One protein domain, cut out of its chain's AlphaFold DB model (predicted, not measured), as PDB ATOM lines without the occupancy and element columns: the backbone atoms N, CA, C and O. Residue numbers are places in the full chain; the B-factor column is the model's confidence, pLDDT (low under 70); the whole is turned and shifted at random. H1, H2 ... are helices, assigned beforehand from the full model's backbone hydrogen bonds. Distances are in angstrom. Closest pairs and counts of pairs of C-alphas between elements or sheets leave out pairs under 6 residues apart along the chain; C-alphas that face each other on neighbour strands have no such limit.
ATOM      1  N   ASP A   2     -34.788 -25.541 -10.881       90.31
ATOM      2  CA  ASP A   2     -36.053 -25.894 -10.252       90.31
ATOM      3  C   ASP A   2     -37.233 -25.475 -11.140       90.31
ATOM      4  O   ASP A   2     -37.092 -24.649 -12.045       90.31
ATOM      5  N   SER A   3     -38.417 -26.049 -10.903       91.50
ATOM      6  CA  SER A   3     -39.628 -25.679 -11.651       91.50
ATOM      7  C   SER A   3     -39.966 -24.197 -11.485       91.50
ATOM      8  O   SER A   3     -40.238 -23.519 -12.468       91.50
ATOM      9  N   ARG A   4     -39.831 -23.675 -10.260       89.44
ATOM     10  CA  ARG A   4     -40.054 -22.257  -9.940       89.44
ATOM     11  C   ARG A   4     -39.129 -21.322 -10.719       89.44
ATOM     12  O   ARG A   4     -39.592 -20.303 -11.220       89.44
ATOM     13  N   ASP A   5     -37.853 -21.683 -10.872       90.38
ATOM     14  CA  ASP A   5     -36.902 -20.889 -11.660       90.38
ATOM     15  C   ASP A   5     -37.309 -20.862 -13.136       90.38
ATOM     16  O   ASP A   5     -37.226 -19.831 -13.804       90.38
ATOM     17  N   ARG A   6     -37.763 -22.007 -13.661       94.12
ATOM     18  CA  ARG A   6     -38.203 -22.128 -15.054       94.12
ATOM     19  C   ARG A   6     -39.438 -21.278 -15.325       94.12
ATOM     20  O   ARG A   6     -39.489 -20.623 -16.368       94.12
ATOM     21  N   ASP A   7     -40.390 -21.280 -14.402       95.31
ATOM     22  CA  ASP A   7     -41.615 -20.493 -14.510       95.31
ATOM     23  C   ASP A   7     -41.287 -18.994 -14.469       95.31
ATOM     24  O   ASP A   7     -41.664 -18.261 -15.382       95.31
ATOM     25  N   ALA A   8     -40.466 -18.556 -13.508       93.50
ATOM     26  CA  ALA A   8     -40.056 -17.156 -13.379       93.50
ATOM     27  C   ALA A   8     -39.321 -16.628 -14.626       93.50
ATOM     28  O   ALA A   8     -39.589 -15.519 -15.090       93.50
ATOM     29  N   ILE A   9     -38.419 -17.428 -15.205       94.44
ATOM     30  CA  ILE A   9     -37.729 -17.057 -16.447       94.44
ATOM     31  C   ILE A   9     -38.712 -17.008 -17.622       94.44
ATOM     32  O   ILE A   9     -38.667 -16.074 -18.423       94.44
ATOM     33  N   SER A  10     -39.621 -17.977 -17.733       96.06
ATOM     34  CA  SER A  10     -40.618 -18.004 -18.813       96.06
ATOM     35  C   SER A  10     -41.550 -16.790 -18.755       96.06
ATOM     36  O   SER A  10     -41.825 -16.166 -19.786       96.06
ATOM     37  N   ASP A  11     -41.975 -16.417 -17.549       95.62
ATOM     38  CA  ASP A  11     -42.795 -15.237 -17.296       95.62
ATOM     39  C   ASP A  11     -42.045 -13.941 -17.612       95.62
ATOM     40  O   ASP A  11     -42.617 -13.050 -18.245       95.62
ATOM     41  N   LEU A  12     -40.756 -13.845 -17.266       95.38
ATOM     42  CA  LEU A  12     -39.911 -12.715 -17.654       95.38
ATOM     43  C   LEU A  12     -39.897 -12.527 -19.178       95.38
ATOM     44  O   LEU A  12     -40.181 -11.435 -19.667       95.38
ATOM     45  N   PHE A  13     -39.613 -13.578 -19.950       96.31
ATOM     46  CA  PHE A  13     -39.572 -13.469 -21.413       96.31
ATOM     47  C   PHE A  13     -40.946 -13.192 -22.027       96.31
ATOM     48  O   PHE A  13     -41.035 -12.523 -23.058       96.31
ATOM     49  N   ARG A  14     -42.032 -13.661 -21.401       97.12
ATOM     50  CA  ARG A  14     -43.386 -13.269 -21.799       97.12
ATOM     51  C   ARG A  14     -43.605 -11.765 -21.602       97.12
ATOM     52  O   ARG A  14     -43.983 -11.109 -22.567       97.12
ATOM     53  N   LYS A  15     -43.293 -11.226 -20.419       94.19
ATOM     54  CA  LYS A  15     -43.382  -9.785 -20.122       94.19
ATOM     55  C   LYS A  15     -42.509  -8.954 -21.073       94.19
ATOM     56  O   LYS A  15     -42.965  -7.936 -21.580       94.19
ATOM     57  N   LEU A  16     -41.282  -9.400 -21.365       94.06
ATOM     58  CA  LEU A  16     -40.382  -8.720 -22.306       94.06
ATOM     59  C   LEU A  16     -40.965  -8.646 -23.722       94.06
ATOM     60  O   LEU A  16     -40.884  -7.589 -24.343       94.06
ATOM     61  N   ARG A  17     -41.597  -9.722 -24.215       95.50
ATOM     62  CA  ARG A  17     -42.315  -9.683 -25.499       95.50
ATOM     63  C   ARG A  17     -43.462  -8.684 -25.460       95.50
ATOM     64  O   ARG A  17     -43.609  -7.915 -26.401       95.50
ATOM     65  N   ASP A  18     -44.253  -8.662 -24.390       94.44
ATOM     66  CA  ASP A  18     -45.367  -7.715 -24.268       94.44
ATOM     67  C   ASP A  18     -44.872  -6.255 -24.305       94.44
ATOM     68  O   ASP A  18     -45.487  -5.420 -24.969       94.44
ATOM     69  N   VAL A  19     -43.736  -5.963 -23.658       93.31
ATOM     70  CA  VAL A  19     -43.067  -4.650 -23.710       93.31
ATOM     71  C   VAL A  19     -42.552  -4.342 -25.114       93.31
ATOM     72  O   VAL A  19     -42.768  -3.240 -25.603       93.31
ATOM     73  N   GLU A  20     -41.911  -5.296 -25.790       90.69
ATOM     74  CA  GLU A  20     -41.403  -5.120 -27.156       90.69
ATOM     75  C   GLU A  20     -42.513  -4.754 -28.150       90.69
ATOM     76  O   GLU A  20     -42.315  -3.874 -28.980       90.69
ATOM     77  N   HIS A  21     -43.694  -5.370 -28.036       92.00
ATOM     78  CA  HIS A  21     -44.838  -5.058 -28.902       92.00
ATOM     79  C   HIS A  21     -45.420  -3.660 -28.649       92.00
ATOM     80  O   HIS A  21     -46.051  -3.086 -29.536       92.00
ATOM     81  N   GLN A  22     -45.251  -3.129 -27.437       93.06
ATOM     82  CA  GLN A  22     -45.733  -1.803 -27.041       93.06
ATOM     83  C   GLN A  22     -44.677  -0.712 -27.244       93.06
ATOM     84  O   GLN A  22     -45.017   0.472 -27.298       93.06
ATOM     85  N   ALA A  23     -43.404  -1.093 -27.332       89.25
ATOM     86  CA  ALA A  23     -42.297  -0.174 -27.495       89.25
ATOM     87  C   ALA A  23     -42.305   0.464 -28.891       89.25
ATOM     88  O   ALA A  23     -42.674  -0.148 -29.894       89.25
ATOM     89  N   GLY A  24     -41.867   1.723 -28.952       89.19
ATOM     90  CA  GLY A  24     -41.571   2.385 -30.219       89.19
ATOM     91  C   GLY A  24     -40.324   1.803 -30.901       89.19
ATOM     92  O   GLY A  24     -39.707   0.863 -30.392       89.19
ATOM     93  N   PRO A  25     -39.915   2.377 -32.045       92.19
ATOM     94  CA  PRO A  25     -38.679   1.990 -32.715       92.19
ATOM     95  C   PRO A  25     -37.485   2.040 -31.757       92.19
ATOM     96  O   PRO A  25     -37.323   3.005 -31.006       92.19
ATOM     97  N   ARG A  26     -36.649   1.000 -31.790       91.06
ATOM     98  CA  ARG A  26     -35.425   0.938 -30.990       91.06
ATOM     99  C   ARG A  26     -34.390   1.926 -31.521       91.06
ATOM    100  O   ARG A  26     -34.344   2.230 -32.713       91.06
ATOM    101  N   ASP A  27     -33.559   2.427 -30.617       95.12
ATOM    102  CA  ASP A  27     -32.443   3.303 -30.959       95.12
ATOM    103  C   ASP A  27     -31.315   2.477 -31.596       95.12
ATOM    104  O   ASP A  27     -30.689   1.649 -30.935       95.12
ATOM    105  N   ALA A  28     -31.052   2.716 -32.882       95.81
ATOM    106  CA  ALA A  28     -30.061   1.972 -33.656       95.81
ATOM    107  C   ALA A  28     -28.621   2.124 -33.127       95.81
ATOM    108  O   ALA A  28     -27.794   1.237 -33.334       95.81
ATOM    109  N   GLU A  29     -28.282   3.236 -32.465       96.25
ATOM    110  CA  GLU A  29     -26.961   3.388 -31.848       96.25
ATOM    111  C   GLU A  29     -26.849   2.521 -30.594       96.25
ATOM    112  O   GLU A  29     -25.873   1.781 -30.445       96.25
ATOM    113  N   ALA A  30     -27.887   2.548 -29.753       94.75
ATOM    114  CA  ALA A  30     -27.962   1.717 -28.562       94.75
ATOM    115  C   ALA A  30     -27.963   0.221 -28.911       94.75
ATOM    116  O   ALA A  30     -27.253  -0.548 -28.269       94.75
ATOM    117  N   GLU A  31     -28.695  -0.199 -29.946       95.88
ATOM    118  CA  GLU A  31     -28.725  -1.601 -30.383       95.88
ATOM    119  C   GLU A  31     -27.344  -2.126 -30.777       95.88
ATOM    120  O   GLU A  31     -26.970  -3.223 -30.366       95.88
ATOM    121  N   ARG A  32     -26.569  -1.341 -31.537       97.75
ATOM    122  CA  ARG A  32     -25.207  -1.730 -31.931       97.75
ATOM    123  C   ARG A  32     -24.292  -1.863 -30.719       97.75
ATOM    124  O   ARG A  32     -23.616  -2.876 -30.587       97.75
ATOM    125  N   LEU A  33     -24.322  -0.887 -29.810       97.50
ATOM    126  CA  LEU A  33     -23.510  -0.930 -28.595       97.50
ATOM    127  C   LEU A  33     -23.876  -2.128 -27.707       97.50
ATOM    128  O   LEU A  33     -22.995  -2.833 -27.222       97.50
ATOM    129  N   ILE A  34     -25.173  -2.384 -27.512       94.88
ATOM    130  CA  ILE A  34     -25.653  -3.529 -26.728       94.88
ATOM    131  C   ILE A  34     -25.210  -4.846 -27.377       94.88
ATOM    132  O   ILE A  34     -24.808  -5.767 -26.664       94.88
ATOM    133  N   ALA A  35     -25.260  -4.947 -28.708       96.19
ATOM    134  CA  ALA A  35     -24.794  -6.126 -29.428       96.19
ATOM    135  C   ALA A  35     -23.287  -6.360 -29.225       96.19
ATOM    136  O   ALA A  35     -22.897  -7.475 -28.875       96.19
ATOM    137  N   ASP A  36     -22.462  -5.319 -29.364       97.44
ATOM    138  CA  ASP A  36     -21.010  -5.397 -29.167       97.44
ATOM    139  C   ASP A  36     -20.651  -5.809 -27.728       97.44
ATOM    140  O   ASP A  36     -19.828  -6.702 -27.509       97.44
ATOM    141  N   GLU A  37     -21.308  -5.222 -26.725       96.94
ATOM    142  CA  GLU A  37     -21.077  -5.566 -25.317       96.94
ATOM    143  C   GLU A  37     -21.576  -6.978 -24.971       96.94
ATOM    144  O   GLU A  37     -20.921  -7.708 -24.225       96.94
ATOM    145  N   THR A  38     -22.677  -7.430 -25.577       95.62
ATOM    146  CA  THR A  38     -23.167  -8.809 -25.404       95.62
ATOM    147  C   THR A  38     -22.195  -9.832 -25.996       95.62
ATOM    148  O   THR A  38     -22.023 -10.915 -25.438       95.62
ATOM    149  N   GLN A  39     -21.511  -9.500 -27.095       96.62
ATOM    150  CA  GLN A  39     -20.460 -10.359 -27.651       96.62
ATOM    151  C   GLN A  39     -19.228 -10.426 -26.740       96.62
ATOM    152  O   GLN A  39     -18.627 -11.491 -26.596       96.62
ATOM    153  N   ARG A  40     -18.864  -9.308 -26.100       97.19
ATOM    154  CA  ARG A  40     -17.756  -9.243 -25.129       97.19
ATOM    155  C   ARG A  40     -18.070  -9.967 -23.825       97.19
ATOM    156  O   ARG A  40     -17.160 -10.500 -23.192       97.19
ATOM    157  N   LEU A  41     -19.346 -10.021 -23.445       96.38
ATOM    158  CA  LEU A  41     -19.832 -10.724 -22.266       96.38
ATOM    159  C   LEU A  41     -20.899 -11.764 -22.658       96.38
ATOM    160  O   LEU A  41     -22.088 -11.529 -22.448       96.38
ATOM    161  N   PRO A  42     -20.509 -12.961 -23.139       94.12
ATOM    162  CA  PRO A  42     -21.463 -13.996 -23.559       94.12
ATOM    163  C   PRO A  42     -22.462 -14.421 -22.468       94.12
ATOM    164  O   PRO A  42     -23.554 -14.900 -22.763       94.12
ATOM    165  N   GLY A  43     -22.106 -14.237 -21.190       95.56
ATOM    166  CA  GLY A  43     -22.979 -14.492 -20.040       95.56
ATOM    167  C   GLY A  43     -23.980 -13.372 -19.720       95.56
ATOM    168  O   GLY A  43     -24.757 -13.522 -18.777       95.56
ATOM    169  N   ALA A  44     -23.984 -12.258 -20.461       95.44
ATOM    170  CA  ALA A  44     -24.778 -11.071 -20.144       95.44
ATOM    171  C   ALA A  44     -26.271 -11.393 -20.016       95.44
ATOM    172  O   ALA A  44     -26.899 -11.015 -19.030       95.44
ATOM    173  N   SER A  45     -26.836 -12.154 -20.960       93.69
ATOM    174  CA  SER A  45     -28.257 -12.522 -20.939       93.69
ATOM    175  C   SER A  45     -28.645 -13.314 -19.690       93.69
ATOM    176  O   SER A  45     -29.727 -13.103 -19.148       93.69
ATOM    177  N   TYR A  46     -27.757 -14.183 -19.200       94.81
ATOM    178  CA  TYR A  46     -27.998 -14.969 -17.993       94.81
ATOM    179  C   TYR A  46     -28.058 -14.076 -16.745       94.81
ATOM    180  O   TYR A  46     -29.028 -14.132 -15.990       94.81
ATOM    181  N   TYR A  47     -27.065 -13.202 -16.553       95.56
ATOM    182  CA  TYR A  47     -27.008 -12.325 -15.379       95.56
ATOM    183  C   TYR A  47     -28.054 -11.203 -15.415       95.56
ATOM    184  O   TYR A  47     -28.605 -10.847 -14.371       95.56
ATOM    185  N   MET A  48     -28.392 -10.686 -16.603       94.75
ATOM    186  CA  MET A  48     -29.519  -9.765 -16.771       94.75
ATOM    187  C   MET A  48     -30.831 -10.443 -16.374       94.75
ATOM    188  O   MET A  48     -31.563  -9.898 -15.551       94.75
ATOM    189  N   ALA A  49     -31.106 -11.650 -16.879       95.31
ATOM    190  CA  ALA A  49     -32.314 -12.387 -16.515       95.31
ATOM    191  C   ALA A  49     -32.379 -12.663 -15.005       95.31
ATOM    192  O   ALA A  49     -33.405 -12.398 -14.383       95.31
ATOM    193  N   GLN A  50     -31.278 -13.116 -14.400       94.50
ATOM    194  CA  GLN A  50     -31.197 -13.348 -12.957       94.50
ATOM    195  C   GLN A  50     -31.532 -12.084 -12.154       94.50
ATOM    196  O   GLN A  50     -32.339 -12.130 -11.225       94.50
ATOM    197  N   THR A  51     -30.943 -10.951 -12.538       95.00
ATOM    198  CA  THR A  51     -31.153  -9.668 -11.857       95.00
ATOM    199  C   THR A  51     -32.598  -9.196 -12.000       95.00
ATOM    200  O   THR A  51     -33.218  -8.813 -11.009       95.00
ATOM    201  N   ILE A  52     -33.167  -9.269 -13.206       95.56
ATOM    202  CA  ILE A  52     -34.539  -8.816 -13.462       95.56
ATOM    203  C   ILE A  52     -35.556  -9.703 -12.726       95.56
ATOM    204  O   ILE A  52     -36.505  -9.183 -12.145       95.56
ATOM    205  N   VAL A  53     -35.346 -11.024 -12.669       94.00
ATOM    206  CA  VAL A  53     -36.213 -11.932 -11.890       94.00
ATOM    207  C   VAL A  53     -36.172 -11.590 -10.397       94.00
ATOM    208  O   VAL A  53     -37.218 -11.529  -9.752       94.00
ATOM    209  N   MET A  54     -34.990 -11.316  -9.834       92.62
ATOM    210  CA  MET A  54     -34.873 -10.886  -8.433       92.62
ATOM    211  C   MET A  54     -35.584  -9.556  -8.172       92.62
ATOM    212  O   MET A  54     -36.252  -9.408  -7.148       92.62
ATOM    213  N   GLN A  55     -35.480  -8.605  -9.102       93.50
ATOM    214  CA  GLN A  55     -36.186  -7.328  -9.016       93.50
ATOM    215  C   GLN A  55     -37.707  -7.513  -9.072       93.50
ATOM    216  O   GLN A  55     -38.409  -6.911  -8.264       93.50
ATOM    217  N   ASP A  56     -38.222  -8.384  -9.944       91.31
ATOM    218  CA  ASP A  56     -39.656  -8.697 -10.017       91.31
ATOM    219  C   ASP A  56     -40.163  -9.308  -8.701       91.31
ATOM    220  O   ASP A  56     -41.182  -8.874  -8.161       91.31
ATOM    221  N   MET A  57     -39.414 -10.247  -8.113       88.62
ATOM    222  CA  MET A  57     -39.753 -10.818  -6.802       88.62
ATOM    223  C   MET A  57     -39.755  -9.761  -5.691       88.62
ATOM    224  O   MET A  57     -40.676  -9.736  -4.871       88.62
ATOM    225  N   ALA A  58     -38.759  -8.871  -5.668       91.94
ATOM    226  CA  ALA A  58     -38.676  -7.795  -4.686       91.94
ATOM    227  C   ALA A  58     -39.836  -6.794  -4.828       91.94
ATOM    228  O   ALA A  58     -40.438  -6.404  -3.825       91.94
ATOM    229  N   LEU A  59     -40.193  -6.421  -6.061       92.38
ATOM    230  CA  LEU A  59     -41.334  -5.552  -6.349       92.38
ATOM    231  C   LEU A  59     -42.653  -6.192  -5.900       92.38
ATOM    232  O   LEU A  59     -43.453  -5.537  -5.233       92.38
ATOM    233  N   ASN A  60     -42.853  -7.481  -6.182       92.12
ATOM    234  CA  ASN A  60     -44.046  -8.211  -5.756       92.12
ATOM    235  C   ASN A  60     -44.161  -8.287  -4.225       92.12
ATOM    236  O   ASN A  60     -45.244  -8.063  -3.680       92.12
ATOM    237  N   ALA A  61     -43.053  -8.534  -3.520       92.00
ATOM    238  CA  ALA A  61     -43.031  -8.520  -2.058       92.00
ATOM    239  C   ALA A  61     -43.415  -7.137  -1.499       92.00
ATOM    240  O   ALA A  61     -44.241  -7.038  -0.591       92.00
ATOM    241  N   LYS A  62     -42.894  -6.050  -2.089       91.69
ATOM    242  CA  LYS A  62     -43.262  -4.681  -1.692       91.69
ATOM    243  C   LYS A  62     -44.713  -4.332  -1.981       91.69
ATOM    244  O   LYS A  62     -45.339  -3.649  -1.172       91.69
ATOM    245  N   GLN A  63     -45.273  -4.829  -3.078       92.25
ATOM    246  CA  GLN A  63     -46.687  -4.634  -3.375       92.25
ATOM    247  C   GLN A  63     -47.583  -5.316  -2.330       92.25
ATOM    248  O   GLN A  63     -48.543  -4.709  -1.854       92.25
ATOM    249  N   GLN A  64     -47.237  -6.536  -1.909       95.06
ATOM    250  CA  GLN A  64     -47.966  -7.249  -0.855       95.06
ATOM    251  C   GLN A  64     -47.906  -6.504   0.485       95.06
ATOM    252  O   GLN A  64     -48.943  -6.307   1.120       95.06
ATOM    253  N   GLU A  65     -46.723  -6.016   0.874       90.75
ATOM    254  CA  GLU A  65     -46.550  -5.194   2.079       90.75
ATOM    255  C   GLU A  65     -47.421  -3.923   2.044       90.75
ATOM    256  O   GLU A  65     -48.025  -3.549   3.055       90.75
ATOM    257  N   LEU A  66     -47.504  -3.256   0.886       92.44
ATOM    258  CA  LEU A  66     -48.345  -2.073   0.702       92.44
ATOM    259  C   LEU A  66     -49.828  -2.401   0.852       92.44
ATOM    260  O   LEU A  66     -50.556  -1.646   1.494       92.44
ATOM    261  N   ASP A  67     -50.285  -3.511   0.285       94.75
ATOM    262  CA  ASP A  67     -51.691  -3.897   0.362       94.75
ATOM    263  C   ASP A  67     -52.085  -4.336   1.781       94.75
ATOM    264  O   ASP A  67     -53.180  -4.010   2.246       94.75
ATOM    265  N   ASP A  68     -51.177  -4.979   2.523       91.81
ATOM    266  CA  ASP A  68     -51.339  -5.219   3.961       91.81
ATOM    267  C   ASP A  68     -51.424  -3.913   4.753       91.81
ATOM    268  O   ASP A  68     -52.274  -3.764   5.636       91.81
ATOM    269  N   LEU A  69     -50.553  -2.947   4.448       91.44
ATOM    270  CA  LEU A  69     -50.566  -1.653   5.117       91.44
ATOM    271  C   LEU A  69     -51.873  -0.897   4.853       91.44
ATOM    272  O   LEU A  69     -52.459  -0.394   5.809       91.44
ATOM    273  N   LYS A  70     -52.357  -0.879   3.605       89.69
ATOM    274  CA  LYS A  70     -53.646  -0.269   3.241       89.69
ATOM    275  C   LYS A  70     -54.797  -0.886   4.026       89.69
ATOM    276  O   LYS A  70     -55.535  -0.146   4.667       89.69
ATOM    277  N   ARG A  71     -54.885  -2.221   4.089       92.50
ATOM    278  CA  ARG A  71     -55.922  -2.910   4.879       92.50
ATOM    279  C   ARG A  71     -55.889  -2.512   6.350       92.50
ATOM    280  O   ARG A  71     -56.934  -2.299   6.954       92.50
ATOM    281  N   ARG A  72     -54.700  -2.401   6.952       86.19
ATOM    282  CA  ARG A  72     -54.572  -1.975   8.358       86.19
ATOM    283  C   ARG A  72     -55.030  -0.540   8.573       86.19
ATOM    284  O   ARG A  72     -55.661  -0.275   9.591       86.19
ATOM    285  N   VAL A  73     -54.706   0.361   7.647       88.38
ATOM    286  CA  VAL A  73     -55.180   1.749   7.692       88.38
ATOM    287  C   VAL A  73     -56.702   1.769   7.583       88.38
ATOM    288  O   VAL A  73     -57.349   2.278   8.488       88.38
ATOM    289  N   GLU A  74     -57.282   1.095   6.590       87.75
ATOM    290  CA  GLU A  74     -58.737   1.031   6.389       87.75
ATOM    291  C   GLU A  74     -59.477   0.413   7.592       87.75
ATOM    292  O   GLU A  74     -60.486   0.949   8.054       87.75
ATOM    293  N   HIS A  75     -58.969  -0.686   8.159       78.19
ATOM    294  CA  HIS A  75     -59.551  -1.309   9.353       78.19
ATOM    295  C   HIS A  75     -59.338  -0.477  10.628       78.19
ATOM    296  O   HIS A  75     -60.208  -0.464  11.500       78.19
ATOM    297  N   GLY A  76     -58.209   0.225  10.753       69.38
ATOM    298  CA  GLY A  76     -57.932   1.145  11.859       69.38
ATOM    299  C   GLY A  76     -58.804   2.402  11.808       69.38
ATOM    300  O   GLY A  76     -59.297   2.852  12.842       69.38
ATOM    301  N   GLU A  77     -59.064   2.921  10.610       59.81
ATOM    302  CA  GLU A  77     -59.988   4.028  10.362       59.81
ATOM    303  C   GLU A  77     -61.450   3.605  10.591       59.81
ATOM    304  O   GLU A  77     -62.220   4.363  11.186       59.81
ATOM    305  N   ALA A  78     -61.831   2.373  10.230       55.25
ATOM    306  CA  ALA A  78     -63.153   1.817  10.534       55.25
ATOM    307  C   ALA A  78     -63.367   1.595  12.046       55.25
ATOM    308  O   ALA A  78     -64.423   1.930  12.583       55.25
TER     309      ALA A  78
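AT A GLANCE: This is residues 2 to 78 of the 253 residues of the protein "DUF2076 domain-containing protein" of Aureimonas leprariae (UniProt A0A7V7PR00). Two helices cross nearly at right angles, H1 over the early part of the very long H3, and the shorter H2 joins them, so that H2, the later part of H1 and the beginning of H3 frame an open loop with an empty middle. The rest of H3, residues 58 to 78, sticks out as a long free arm and makes much of the length. The printed part has 77 residues with three named helices, in the order H1, H2, H3, and no named strand; its class is all helix. It is extended, with a radius of gyration of the C-alphas of 18.2 A, and only just flat, spanning 58 by 34 by 19 A.

HOW THE PARTS SIT: H1, residues 3 to 22, touches H3, residues 44 to 78, with residues 8 to 12 alone, and H3 touches H1 with residues 49 to 53 alone. Their closest C-alphas, those of Ala 8 and Val 53, are 6.7 A apart. Their lines are about perpendicular, at 90 degrees. H2, residues 28 to 40, follows H1 after a tight link of 5 residues, yet the two are apart. H2 and H3 are close but not clearly touching; their closest C-alphas, those of Thr 38 and Ala 44, are 5.9 A apart. They run opposite ways at a steep tilt of 67 degrees. In H1, H2 and H3 every O i to N i+4 pair is within hydrogen-bond range.

IN THESE COORDINATES: H1 begins at C-alpha 3, (-39.628, -25.679, -11.651), and is 29.1 A long from first to last C-alpha. H2 begins at C-alpha 28, (-30.061, 1.972, -33.656), and is 18.7 A long. H3 has 35 residues over 50.8 A and ends at C-alpha 78, (-63.153, 1.817, 10.534).

THE WHOLE: The two C-alphas farthest apart, those of Arg 40 and Ala 78, are 58.8 A apart. The printed part has no cut and no long link. Residues 14 to 48 stand free, as do residues 58 to 78. The mean pLDDT of the printed part is 92.1, and residues 76 to 78 are under 70.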